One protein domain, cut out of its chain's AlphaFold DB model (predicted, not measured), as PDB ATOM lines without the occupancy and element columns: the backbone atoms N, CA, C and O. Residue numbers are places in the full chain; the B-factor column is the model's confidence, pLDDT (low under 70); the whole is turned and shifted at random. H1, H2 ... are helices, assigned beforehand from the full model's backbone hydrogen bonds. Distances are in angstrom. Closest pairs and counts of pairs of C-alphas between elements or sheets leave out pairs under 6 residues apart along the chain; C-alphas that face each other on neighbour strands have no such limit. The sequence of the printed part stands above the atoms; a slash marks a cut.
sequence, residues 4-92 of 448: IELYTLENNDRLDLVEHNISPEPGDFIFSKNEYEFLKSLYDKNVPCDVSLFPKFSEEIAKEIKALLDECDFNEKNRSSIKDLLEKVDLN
ATOM      1  N   ILE A   4     -26.548 101.826  45.811       80.62
ATOM      2  CA  ILE A   4     -26.879 103.067  45.101       80.62
ATOM      3  C   ILE A   4     -26.398 104.317  45.852       80.62
ATOM      4  O   ILE A   4     -26.034 105.305  45.216       80.62
ATOM      5  N   GLU A   5     -26.369 104.277  47.184       75.81
ATOM      6  CA  GLU A   5     -25.919 105.382  48.034       75.81
ATOM      7  C   GLU A   5     -24.400 105.548  47.901       75.81
ATOM      8  O   GLU A   5     -23.943 106.642  47.573       75.81
ATOM      9  N   LEU A   6     -23.647 104.444  47.994       75.75
ATOM     10  CA  LEU A   6     -22.194 104.412  47.763       75.75
ATOM     11  C   LEU A   6     -21.818 104.887  46.354       75.75
ATOM     12  O   LEU A   6     -20.904 105.690  46.182       75.75
ATOM     13  N   TYR A   7     -22.548 104.426  45.333       83.94
ATOM     14  CA  TYR A   7     -22.340 104.882  43.958       83.94
ATOM     15  C   TYR A   7     -22.588 106.390  43.806       83.94
ATOM     16  O   TYR A   7     -21.835 107.071  43.112       83.94
ATOM     17  N   THR A   8     -23.643 106.912  44.436       80.69
ATOM     18  CA  THR A   8     -23.997 108.334  44.342       80.69
ATOM     19  C   THR A   8     -22.941 109.209  45.009       80.69
ATOM     20  O   THR A   8     -22.578 110.239  44.444       80.69
ATOM     21  N   LEU A   9     -22.436 108.784  46.171       77.12
ATOM     22  CA  LEU A   9     -21.364 109.459  46.896       77.12
ATOM     23  C   LEU A   9     -20.093 109.532  46.041       77.12
ATOM     24  O   LEU A   9     -19.675 110.627  45.675       77.12
ATOM     25  N   GLU A  10     -19.590 108.391  45.563       82.94
ATOM     26  CA  GLU A  10     -18.384 108.378  44.727       82.94
ATOM     27  C   GLU A  10     -18.569 109.131  43.396       82.94
ATOM     28  O   GLU A  10     -17.640 109.767  42.897       82.94
ATOM     29  N   ASN A  11     -19.758 109.077  42.782       84.44
ATOM     30  CA  ASN A  11     -20.027 109.849  41.568       84.44
ATOM     31  C   ASN A  11     -19.941 111.360  41.829       84.44
ATOM     32  O   ASN A  11     -19.434 112.083  40.972       84.44
ATOM     33  N   ASN A  12     -20.391 111.834  42.993       79.50
ATOM     34  CA  ASN A  12     -20.241 113.236  43.372       79.50
ATOM     35  C   ASN A  12     -18.766 113.593  43.586       79.50
ATOM     36  O   ASN A  12     -18.317 114.568  42.991       79.50
ATOM     37  N   ASP A  13     -18.001 112.767  44.299       73.94
ATOM     38  CA  ASP A  13     -16.569 113.007  44.545       73.94
ATOM     39  C   ASP A  13     -15.778 113.059  43.230       73.94
ATOM     40  O   ASP A  13     -14.975 113.957  42.974       73.94
ATOM     41  N   ARG A  14     -16.062 112.126  42.314       82.38
ATOM     42  CA  ARG A  14     -15.466 112.119  40.971       82.38
ATOM     43  C   ARG A  14     -15.831 113.363  40.163       82.38
ATOM     44  O   ARG A  14     -14.997 113.832  39.389       82.38
ATOM     45  N   LEU A  15     -17.063 113.863  40.274       79.75
ATOM     46  CA  LEU A  15     -17.491 115.088  39.590       79.75
ATOM     47  C   LEU A  15     -16.822 116.327  40.193       79.75
ATOM     48  O   LEU A  15     -16.383 117.189  39.431       79.75
ATOM     49  N   ASP A  16     -16.689 116.374  41.514       65.94
ATOM     50  CA  ASP A  16     -16.075 117.474  42.254       65.94
ATOM     51  C   ASP A  16     -14.581 117.613  41.922       65.94
ATOM     52  O   ASP A  16     -14.109 118.679  41.517       65.94
ATOM     53  N   LEU A  17     -13.842 116.498  41.913       73.00
ATOM     54  CA  LEU A  17     -12.436 116.477  41.490       73.00
ATOM     55  C   LEU A  17     -12.257 116.969  40.044       73.00
ATOM     56  O   LEU A  17     -11.298 117.684  39.735       73.00
ATOM     57  N   VAL A  18     -13.190 116.626  39.148       75.19
ATOM     58  CA  VAL A  18     -13.187 117.114  37.759       75.19
ATOM     59  C   VAL A  18     -13.476 118.616  37.698       75.19
ATOM     60  O   VAL A  18     -12.801 119.324  36.947       75.19
ATOM     61  N   GLU A  19     -14.438 119.115  38.476       73.06
ATOM     62  CA  GLU A  19     -14.765 120.543  38.561       73.06
ATOM     63  C   GLU A  19     -13.569 121.362  39.072       73.06
ATOM     64  O   GLU A  19     -13.240 122.418  38.513       73.06
ATOM     65  N   HIS A  20     -12.840 120.823  40.047       64.88
ATOM     66  CA  HIS A  20     -11.684 121.462  40.668       64.88
ATOM     67  C   HIS A  20     -10.340 121.197  39.962       64.88
ATOM     68  O   HIS A  20      -9.308 121.718  40.388       64.88
ATOM     69  N   ASN A  21     -10.333 120.483  38.827       75.31
ATOM     70  CA  ASN A  21      -9.129 120.077  38.077       75.31
ATOM     71  C   ASN A  21      -8.088 119.319  38.926       75.31
ATOM     72  O   ASN A  21      -6.878 119.443  38.699       75.31
ATOM     73  N   ILE A  22      -8.547 118.527  39.889       64.75
ATOM     74  CA  ILE A  22      -7.699 117.673  40.718       64.75
ATOM     75  C   ILE A  22      -7.507 116.339  39.985       64.75
ATOM     76  O   ILE A  22      -8.432 115.795  39.383       64.75
ATOM     77  N   SER A  23      -6.268 115.839  39.954       70.81
ATOM     78  CA  SER A  23      -5.969 114.543  39.332       70.81
ATOM     79  C   SER A  23      -6.212 113.436  40.350       70.81
ATOM     80  O   SER A  23      -5.530 113.452  41.368       70.81
ATOM     81  N   PRO A  24      -7.117 112.485  40.080       68.81
ATOM     82  CA  PRO A  24      -7.401 111.434  41.038       68.81
ATOM     83  C   PRO A  24      -6.260 110.421  41.157       68.81
ATOM     84  O   PRO A  24      -5.677 110.002  40.148       68.81
ATOM     85  N   GLU A  25      -6.018 109.960  42.376       71.38
ATOM     86  CA  GLU A  25      -5.164 108.830  42.708       71.38
ATOM     87  C   GLU A  25      -5.985 107.534  42.875       71.38
ATOM     88  O   GLU A  25      -7.182 107.565  43.156       71.38
ATOM     89  N   PRO A  26      -5.383 106.343  42.677       55.41
ATOM     90  CA  PRO A  26      -6.095 105.066  42.799       55.41
ATOM     91  C   PRO A  26      -6.687 104.768  44.185       55.41
ATOM     92  O   PRO A  26      -7.487 103.842  44.280       55.41
ATOM     93  N   GLY A  27      -6.267 105.497  45.225       58.53
ATOM     94  CA  GLY A  27      -6.796 105.393  46.588       58.53
ATOM     95  C   GLY A  27      -7.946 106.356  46.891       58.53
ATOM     96  O   GLY A  27      -8.598 106.180  47.910       58.53
ATOM     97  N   ASP A  28      -8.236 107.316  46.007       58.88
ATOM     98  CA  ASP A  28      -9.254 108.351  46.251       58.88
ATOM     99  C   ASP A  28     -10.689 107.823  46.104       58.88
ATOM    100  O   ASP A  28     -11.646 108.552  46.340       58.88
ATOM    101  N   PHE A  29     -10.862 106.579  45.642       75.12
ATOM    102  CA  PHE A  29     -12.170 106.041  45.291       75.12
ATOM    103  C   PHE A  29     -12.394 104.630  45.804       75.12
ATOM    104  O   PHE A  29     -11.526 103.758  45.718       75.12
ATOM    105  N   ILE A  30     -13.638 104.402  46.208       73.00
ATOM    106  CA  ILE A  30     -14.146 103.135  46.713       73.00
ATOM    107  C   ILE A  30     -14.147 102.087  45.595       73.00
ATOM    108  O   ILE A  30     -13.712 100.957  45.800       73.00
ATOM    109  N   PHE A  31     -14.549 102.445  44.376       82.94
ATOM    110  CA  PHE A  31     -14.602 101.571  43.208       82.94
ATOM    111  C   PHE A  31     -13.440 101.823  42.241       82.94
ATOM    112  O   PHE A  31     -13.023 102.950  41.959       82.94
ATOM    113  N   SER A  32     -12.917 100.742  41.657       85.62
ATOM    114  CA  SER A  32     -12.002 100.857  40.524       85.62
ATOM    115  C   SER A  32     -12.735 101.475  39.334       85.62
ATOM    116  O   SER A  32     -13.957 101.396  39.223       85.62
ATOM    117  N   LYS A  33     -12.004 102.050  38.373       85.44
ATOM    118  CA  LYS A  33     -12.626 102.639  37.173       85.44
ATOM    119  C   LYS A  33     -13.558 101.655  36.443       85.44
ATOM    120  O   LYS A  33     -14.569 102.067  35.883       85.44
ATOM    121  N   ASN A  34     -13.214 100.367  36.449       89.19
ATOM    122  CA  ASN A  34     -13.992  99.322  35.791       89.19
ATOM    123  C   ASN A  34     -15.303  99.043  36.544       89.19
ATOM    124  O   ASN A  34     -16.359  98.958  35.922       89.19
ATOM    125  N   GLU A  35     -15.228  98.935  37.873       88.12
ATOM    126  CA  GLU A  35     -16.380  98.772  38.772       88.12
ATOM    127  C   GLU A  35     -17.310  99.985  38.695       88.12
ATOM    128  O   GLU A  35     -18.513  99.833  38.500       88.12
ATOM    129  N   TYR A  36     -16.746 101.191  38.752       88.62
ATOM    130  CA  TYR A  36     -17.492 102.437  38.668       88.62
ATOM    131  C   TYR A  36     -18.262 102.566  37.350       88.62
ATOM    132  O   TYR A  36     -19.457 102.854  37.344       88.62
ATOM    133  N   GLU A  37     -17.608 102.305  36.212       88.25
ATOM    134  CA  GLU A  37     -18.273 102.342  34.906       88.25
ATOM    135  C   GLU A  37     -19.337 101.240  34.775       88.25
ATOM    136  O   GLU A  37     -20.382 101.466  34.164       88.25
ATOM    137  N   PHE A  38     -19.148 100.084  35.418       89.81
ATOM    138  CA  PHE A  38     -20.200  99.076  35.524       89.81
ATOM    139  C   PHE A  38     -21.406  99.578  36.338       89.81
ATOM    140  O   PHE A  38     -22.531  99.509  35.839       89.81
ATOM    141  N   LEU A  39     -21.206 100.137  37.535       88.94
ATOM    142  CA  LEU A  39     -22.286 100.677  38.377       88.94
ATOM    143  C   LEU A  39     -23.019 101.833  37.686       88.94
ATOM    144  O   LEU A  39     -24.250 101.868  37.652       88.94
ATOM    145  N   LYS A  40     -22.279 102.712  37.014       89.12
ATOM    146  CA  LYS A  40     -22.818 103.779  36.168       89.12
ATOM    147  C   LYS A  40     -23.703 103.243  35.047       89.12
ATOM    148  O   LYS A  40     -24.744 103.825  34.752       89.12
ATOM    149  N   SER A  41     -23.361 102.093  34.463       88.12
ATOM    150  CA  SER A  41     -24.220 101.430  33.474       88.12
ATOM    151  C   SER A  41     -25.557 100.930  34.057       88.12
ATOM    152  O   SER A  41     -26.548 100.818  33.326       88.12
ATOM    153  N   LEU A  42     -25.612 100.664  35.369       87.19
ATOM    154  CA  LEU A  42     -26.818 100.230  36.080       87.19
ATOM    155  C   LEU A  42     -27.682 101.414  36.535       87.19
ATOM    156  O   LEU A  42     -28.901 101.390  36.321       87.19
ATOM    157  N   TYR A  43     -27.062 102.431  37.140       87.56
ATOM    158  CA  TYR A  43     -27.742 103.540  37.820       87.56
ATOM    159  C   TYR A  43     -27.916 104.789  36.944       87.56
ATOM    160  O   TYR A  43     -28.981 105.403  36.981       87.56
ATOM    161  N   ASP A  44     -26.963 105.087  36.056       83.38
ATOM    162  CA  ASP A  44     -26.921 106.307  35.239       83.38
ATOM    163  C   ASP A  44     -26.952 106.024  33.733       83.38
ATOM    164  O   ASP A  44     -26.103 106.441  32.944       83.38
ATOM    165  N   LYS A  45     -28.027 105.368  33.284       76.19
ATOM    166  CA  LYS A  45     -28.223 104.972  31.873       76.19
ATOM    167  C   LYS A  45     -28.196 106.125  30.861       76.19
ATOM    168  O   LYS A  45     -28.064 105.882  29.663       76.19
ATOM    169  N   ASN A  46     -28.368 107.363  31.325       78.44
ATOM    170  CA  ASN A  46     -28.361 108.562  30.487       78.44
ATOM    171  C   ASN A  46     -26.970 109.206  30.363       78.44
ATOM    172  O   ASN A  46     -26.802 110.127  29.563       78.44
ATOM    173  N   VAL A  47     -25.983 108.738  31.131       80.56
ATOM    174  CA  VAL A  47     -24.610 109.245  31.106       80.56
ATOM    175  C   VAL A  47     -23.752 108.315  30.238       80.56
ATOM    176  O   VAL A  47     -23.869 107.094  30.350       80.56
ATOM    177  N   PRO A  48     -22.883 108.841  29.350       80.69
ATOM    178  CA  PRO A  48     -21.990 108.006  28.553       80.69
ATOM    179  C   PRO A  48     -21.124 107.111  29.444       80.69
ATOM    180  O   PRO A  48     -20.391 107.616  30.295       80.69
ATOM    181  N   CYS A  49     -21.205 105.801  29.224       84.38
ATOM    182  CA  CYS A  49     -20.469 104.780  29.960       84.38
ATOM    183  C   CYS A  49     -19.451 104.075  29.048       84.38
ATOM    184  O   CYS A  49     -19.755 103.754  27.893       84.38
ATOM    185  N   ASP A  50     -18.245 103.828  29.561       86.44
ATOM    186  CA  ASP A  50     -17.200 103.083  28.861       86.44
ATOM    187  C   ASP A  50     -17.368 101.571  29.061       86.44
ATOM    188  O   ASP A  50     -16.692 100.917  29.855       86.44
ATOM    189  N   VAL A  51     -18.268 100.996  28.263       84.31
ATOM    190  CA  VAL A  51     -18.575  99.554  28.243       84.31
ATOM    191  C   VAL A  51     -17.406  98.661  27.801       84.31
ATOM    192  O   VAL A  51     -17.580  97.448  27.691       84.31
ATOM    193  N   SER A  52     -16.236  99.224  27.473       87.06
ATOM    194  CA  SER A  52     -15.034  98.440  27.168       87.06
ATOM    195  C   SER A  52     -14.255  98.010  28.415       87.06
ATOM    196  O   SER A  52     -13.376  97.157  28.304       87.06
ATOM    197  N   LEU A  53     -14.582  98.572  29.584       86.69
ATOM    198  CA  LEU A  53     -13.845  98.374  30.835       86.69
ATOM    199  C   LEU A  53     -14.357  97.213  31.698       86.69
ATOM    200  O   LEU A  53     -13.694  96.835  32.659       86.69
ATOM    201  N   PHE A  54     -15.506  96.631  31.359       89.56
ATOM    202  CA  PHE A  54     -16.113  95.523  32.096       89.56
ATOM    203  C   PHE A  54     -16.747  94.496  31.136       89.56
ATOM    204  O   PHE A  54     -16.991  94.809  29.963       89.56
ATOM    205  N   PRO A  55     -17.008  93.253  31.589       88.31
ATOM    206  CA  PRO A  55     -17.635  92.225  30.759       88.31
ATOM    207  C   PRO A  55     -19.007  92.669  30.237       88.31
ATOM    208  O   PRO A  55     -19.758  93.356  30.919       88.31
ATOM    209  N   LYS A  56     -19.390  92.271  29.021       86.56
ATOM    210  CA  LYS A  56     -20.680  92.705  28.451       86.56
ATOM    211  C   LYS A  56     -21.854  92.020  29.138       86.56
ATOM    212  O   LYS A  56     -21.965  90.803  29.046       86.56
ATOM    213  N   PHE A  57     -22.783  92.793  29.690       85.44
ATOM    214  CA  PHE A  57     -24.062  92.306  30.214       85.44
ATOM    215  C   PHE A  57     -25.196  92.590  29.221       85.44
ATOM    216  O   PHE A  57     -25.206  93.633  28.561       85.44
ATOM    217  N   SER A  58     -26.149  91.662  29.079       85.62
ATOM    218  CA  SER A  58     -27.390  91.964  28.355       85.62
ATOM    219  C   SER A  58     -28.241  92.929  29.184       85.62
ATOM    220  O   SER A  58     -28.087  93.013  30.401       85.62
ATOM    221  N   GLU A  59     -29.160  93.660  28.550       82.94
ATOM    222  CA  GLU A  59     -30.028  94.594  29.283       82.94
ATOM    223  C   GLU A  59     -30.916  93.874  30.316       82.94
ATOM    224  O   GLU A  59     -31.235  94.431  31.364       82.94
ATOM    225  N   GLU A  60     -31.307  92.634  30.017       84.88
ATOM    226  CA  GLU A  60     -32.095  91.773  30.902       84.88
ATOM    227  C   GLU A  60     -31.272  91.346  32.119       84.88
ATOM    228  O   GLU A  60     -31.700  91.582  33.246       84.88
ATOM    229  N   ILE A  61     -30.052  90.846  31.894       86.12
ATOM    230  CA  ILE A  61     -29.128  90.447  32.964       86.12
ATOM    231  C   ILE A  61     -28.753  91.655  33.830       86.12
ATOM    232  O   ILE A  61     -28.759  91.567  35.051       86.12
ATOM    233  N   ALA A  62     -28.479  92.813  33.226       84.12
ATOM    234  CA  ALA A  62     -28.144  94.029  33.964       84.12
ATOM    235  C   ALA A  62     -29.300  94.505  34.864       84.12
ATOM    236  O   ALA A  62     -29.066  94.972  35.975       84.12
ATOM    237  N   LYS A  63     -30.557  94.378  34.411       84.56
ATOM    238  CA  LYS A  63     -31.734  94.687  35.242       84.56
ATOM    239  C   LYS A  63     -31.884  93.711  36.403       84.56
ATOM    240  O   LYS A  63     -32.223  94.150  37.495       84.56
ATOM    241  N   GLU A  64     -31.641  92.428  36.162       85.19
ATOM    242  CA  GLU A  64     -31.717  91.386  37.187       85.19
ATOM    243  C   GLU A  64     -30.625  91.568  38.249       85.19
ATOM    244  O   GLU A  64     -30.933  91.597  39.436       85.19
ATOM    245  N   ILE A  65     -29.381  91.825  37.831       84.31
ATOM    246  CA  ILE A  65     -28.276  92.157  38.741       84.31
ATOM    247  C   ILE A  65     -28.601  93.412  39.550       84.31
ATOM    248  O   ILE A  65     -28.435  93.404  40.764       84.31
ATOM    249  N   LYS A  66     -29.090  94.483  38.907       86.12
ATOM    250  CA  LYS A  66     -29.457  95.715  39.617       86.12
ATOM    251  C   LYS A  66     -30.523  95.453  40.681       86.12
ATOM    252  O   LYS A  66     -30.371  95.922  41.797       86.12
ATOM    253  N   ALA A  67     -31.575  94.707  40.347       83.88
ATOM    254  CA  ALA A  67     -32.634  94.387  41.299       83.88
ATOM    255  C   ALA A  67     -32.094  93.600  42.502       83.88
ATOM    256  O   ALA A  67     -32.421  93.932  43.635       83.88
ATOM    257  N   LEU A  68     -31.221  92.618  42.256       79.44
ATOM    258  CA  LEU A  68     -30.563  91.875  43.327       79.44
ATOM    259  C   LEU A  68     -29.704  92.796  44.200       79.44
ATOM    260  O   LEU A  68     -29.837  92.748  45.412       79.44
ATOM    261  N   LEU A  69     -28.873  93.656  43.606       78.44
ATOM    262  CA  LEU A  69     -28.001  94.573  44.348       78.44
ATOM    263  C   LEU A  69     -28.774  95.663  45.117       78.44
ATOM    264  O   LEU A  69     -28.336  96.055  46.192       78.44
ATOM    265  N   ASP A  70     -29.910  96.134  44.593       76.31
ATOM    266  CA  ASP A  70     -30.783  97.112  45.262       76.31
ATOM    267  C   ASP A  70     -31.511  96.502  46.474       76.31
ATOM    268  O   ASP A  70     -31.721  97.178  47.479       76.31
ATOM    269  N   GLU A  71     -31.924  95.231  46.381       71.12
ATOM    270  CA  GLU A  71     -32.612  94.509  47.465       71.12
ATOM    271  C   GLU A  71     -31.663  94.072  48.589       71.12
ATOM    272  O   GLU A  71     -32.114  93.664  49.663       71.12
ATOM    273  N   CYS A  72     -30.354  94.163  48.361       66.88
ATOM    274  CA  CYS A  72     -29.353  93.852  49.364       66.88
ATOM    275  C   CYS A  72     -29.221  95.004  50.358       66.88
ATOM    276  O   CYS A  72     -28.745  96.093  50.034       66.88
ATOM    277  N   ASP A  73     -29.642  94.733  51.591       59.31
ATOM    278  CA  ASP A  73     -29.193  95.484  52.754       59.31
ATOM    279  C   ASP A  73     -27.862  94.879  53.203       59.31
ATOM    280  O   ASP A  73     -27.825  93.707  53.587       59.31
ATOM    281  N   PHE A  74     -26.780  95.648  53.087       60.22
ATOM    282  CA  PHE A  74     -25.423  95.170  53.363       60.22
ATOM    283  C   PHE A  74     -25.159  94.887  54.857       60.22
ATOM    284  O   PHE A  74     -24.192  94.206  55.161       60.22
ATOM    285  N   ASN A  75     -26.089  95.235  55.756       56.66
ATOM    286  CA  ASN A  75     -26.010  94.924  57.187       56.66
ATOM    287  C   ASN A  75     -25.745  93.419  57.482       56.66
ATOM    288  O   ASN A  75     -26.300  92.529  56.819       56.66
ATOM    289  N   GLU A  76     -24.997  93.131  58.562       51.22
ATOM    290  CA  GLU A  76     -24.498  91.811  59.027       51.22
ATOM    291  C   GLU A  76     -25.388  90.574  58.761       51.22
ATOM    292  O   GLU A  76     -24.892  89.479  58.482       51.22
ATOM    293  N   LYS A  77     -26.718  90.698  58.852       51.47
ATOM    294  CA  LYS A  77     -27.651  89.555  58.817       51.47
ATOM    295  C   LYS A  77     -27.958  88.997  57.420       51.47
ATOM    296  O   LYS A  77     -28.474  87.881  57.346       51.47
ATOM    297  N   ASN A  78     -27.632  89.702  56.331       52.81
ATOM    298  CA  ASN A  78     -28.038  89.311  54.966       52.81
ATOM    299  C   ASN A  78     -26.877  88.898  54.032       52.81
ATOM    300  O   ASN A  78     -27.127  88.429  52.911       52.81
ATOM    301  N   ARG A  79     -25.627  88.973  54.521       52.44
ATOM    302  CA  ARG A  79     -24.362  88.794  53.770       52.44
ATOM    303  C   ARG A  79     -24.238  87.452  53.024       52.44
ATOM    304  O   ARG A  79     -23.675  87.374  51.937       52.44
ATOM    305  N   SER A  80     -24.824  86.375  53.550       51.69
ATOM    306  CA  SER A  80     -24.719  85.031  52.949       51.69
ATOM    307  C   SER A  80     -25.617  84.797  51.725       51.69
ATOM    308  O   SER A  80     -25.432  83.806  51.023       51.69
ATOM    309  N   SER A  81     -26.574  85.686  51.434       57.88
ATOM    310  CA  SER A  81     -27.605  85.420  50.420       57.88
ATOM    311  C   SER A  81     -27.253  85.883  49.000       57.88
ATOM    312  O   SER A  81     -27.746  85.304  48.036       57.88
ATOM    313  N   ILE A  82     -26.378  86.880  48.838       62.88
ATOM    314  CA  ILE A  82     -26.152  87.571  47.551       62.88
ATOM    315  C   ILE A  82     -25.406  86.683  46.556       62.88
ATOM    316  O   ILE A  82     -25.794  86.567  45.393       62.88
ATOM    317  N   LYS A  83     -24.357  86.000  47.023       63.06
ATOM    318  CA  LYS A  83     -23.572  85.070  46.207       63.06
ATOM    319  C   LYS A  83     -24.443  83.926  45.675       63.06
ATOM    320  O   LYS A  83     -24.437  83.658  44.477       63.06
ATOM    321  N   ASP A  84     -25.276  83.351  46.543       66.12
ATOM    322  CA  ASP A  84     -26.235  82.291  46.205       66.12
ATOM    323  C   ASP A  84     -27.383  82.779  45.296       66.12
ATOM    324  O   ASP A  84     -28.000  81.990  44.572       66.12
ATOM    325  N   LEU A  85     -27.723  84.070  45.348       65.50
ATOM    326  CA  LEU A  85     -28.719  84.693  44.474       65.50
ATOM    327  C   LEU A  85     -28.150  84.985  43.081       65.50
ATOM    328  O   LEU A  85     -28.846  84.772  42.091       65.50
ATOM    329  N   LEU A  86     -26.884  85.388  42.983       67.06
ATOM    330  CA  LEU A  86     -26.211  85.673  41.713       67.06
ATOM    331  C   LEU A  86     -25.803  84.413  40.948       67.06
ATOM    332  O   LEU A  86     -25.807  84.432  39.722       67.06
ATOM    333  N   GLU A  87     -25.550  83.297  41.639       68.12
ATOM    334  CA  GLU A  87     -25.387  81.980  41.000       68.12
ATOM    335  C   GLU A  87     -26.655  81.505  40.260       68.12
ATOM    336  O   GLU A  87     -26.589  80.583  39.445       68.12
ATOM    337  N   LYS A  88     -27.818  82.123  40.519       68.75
ATOM    338  CA  LYS A  88     -29.081  81.829  39.813       68.75
ATOM    339  C   LYS A  88     -29.260  82.648  38.535       68.75
ATOM    340  O   LYS A  88     -30.149  82.318  37.749       68.75
ATOM    341  N   VAL A  89     -28.441  83.678  38.324       79.25
ATOM    342  CA  VAL A  89     -28.419  84.479  37.095       79.25
ATOM    343  C   VAL A  89     -27.541  83.759  36.068       79.25
ATOM    344  O   VAL A  89     -26.476  83.248  36.408       79.25
ATOM    345  N   ASP A  90     -27.973  83.701  34.803       81.25
ATOM    346  CA  ASP A  90     -27.238  83.031  33.713       81.25
ATOM    347  C   ASP A  90     -26.009  83.856  33.280       81.25
ATOM    348  O   ASP A  90     -25.998  84.526  32.245       81.25
ATOM    349  N   LEU A  91     -24.986  83.861  34.139       82.50
ATOM    350  CA  LEU A  91     -23.722  84.569  33.963       82.50
ATOM    351  C   LEU A  91     -22.648  83.631  33.414       82.50
ATOM    352  O   LEU A  91     -22.503  82.486  33.842       82.50
ATOM    353  N   ASN A  92     -21.833  84.139  32.493       86.81
ATOM    354  CA  ASN A  92     -20.607  83.451  32.106       86.81
ATOM    355  C   ASN A  92     -19.513  83.618  33.181       86.81
ATOM    356  O   ASN A  92     -19.601  84.467  34.065       86.81
TER     357      ASN A  92
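Overview. This is residues 4 to 92 of the 448 residues of an uncharacterized protein of Flammeovirga pectinis (UniProt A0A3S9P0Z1). H3 and H4 form a helical hairpin at one end; H2 stands across H3, and H1, meeting H2 with residues 4 to 7, runs away from the hairpin. The hairpin's turn, residues 75 to 80, sticks out. The printed part has 89 residues with four named helices, H1 to H4 in order, and no named strand: all helix. It is only just compact, close to loose (radius of gyration of the C-alphas 14.6 A), spanning 43 by 31 by 21 A.

Along the chain. H1, residues 4 to 19, begins at C-alpha 4 (-26.879, 103.067, 45.101) and is 22.2 A long. H2 is residues 33 to 43, H3 residues 59 to 71, 18.4 A. H4, residues 81 to 86, ends at C-alpha 86 (-26.211, 85.673, 41.713).

Arrangement. H1 touches H2 with residues 4 to 7 alone, closest C-alphas Tyr 7 and Leu 39, 7.0 A, at a steep tilt of 61 degrees. H2 only just touches H3, with 3 pairs of C-alphas within 8 A, closest Leu 42 and Lys 66, 6.3 A, about perpendicular at 90 degrees. H3 touches H4 with residues 65 to 69 alone, closest C-alphas Ile 65 and Leu 86, 7.4 A, opposite ways at a shallow tilt of 3 degrees. In the four helices every O i to N i+4 pair is within hydrogen-bond range.

Size, cuts and confidence. The printed part has no cut. The links H1 to H2 and H2 to H3 are long. Residues 72 to 88 are under pLDDT 70.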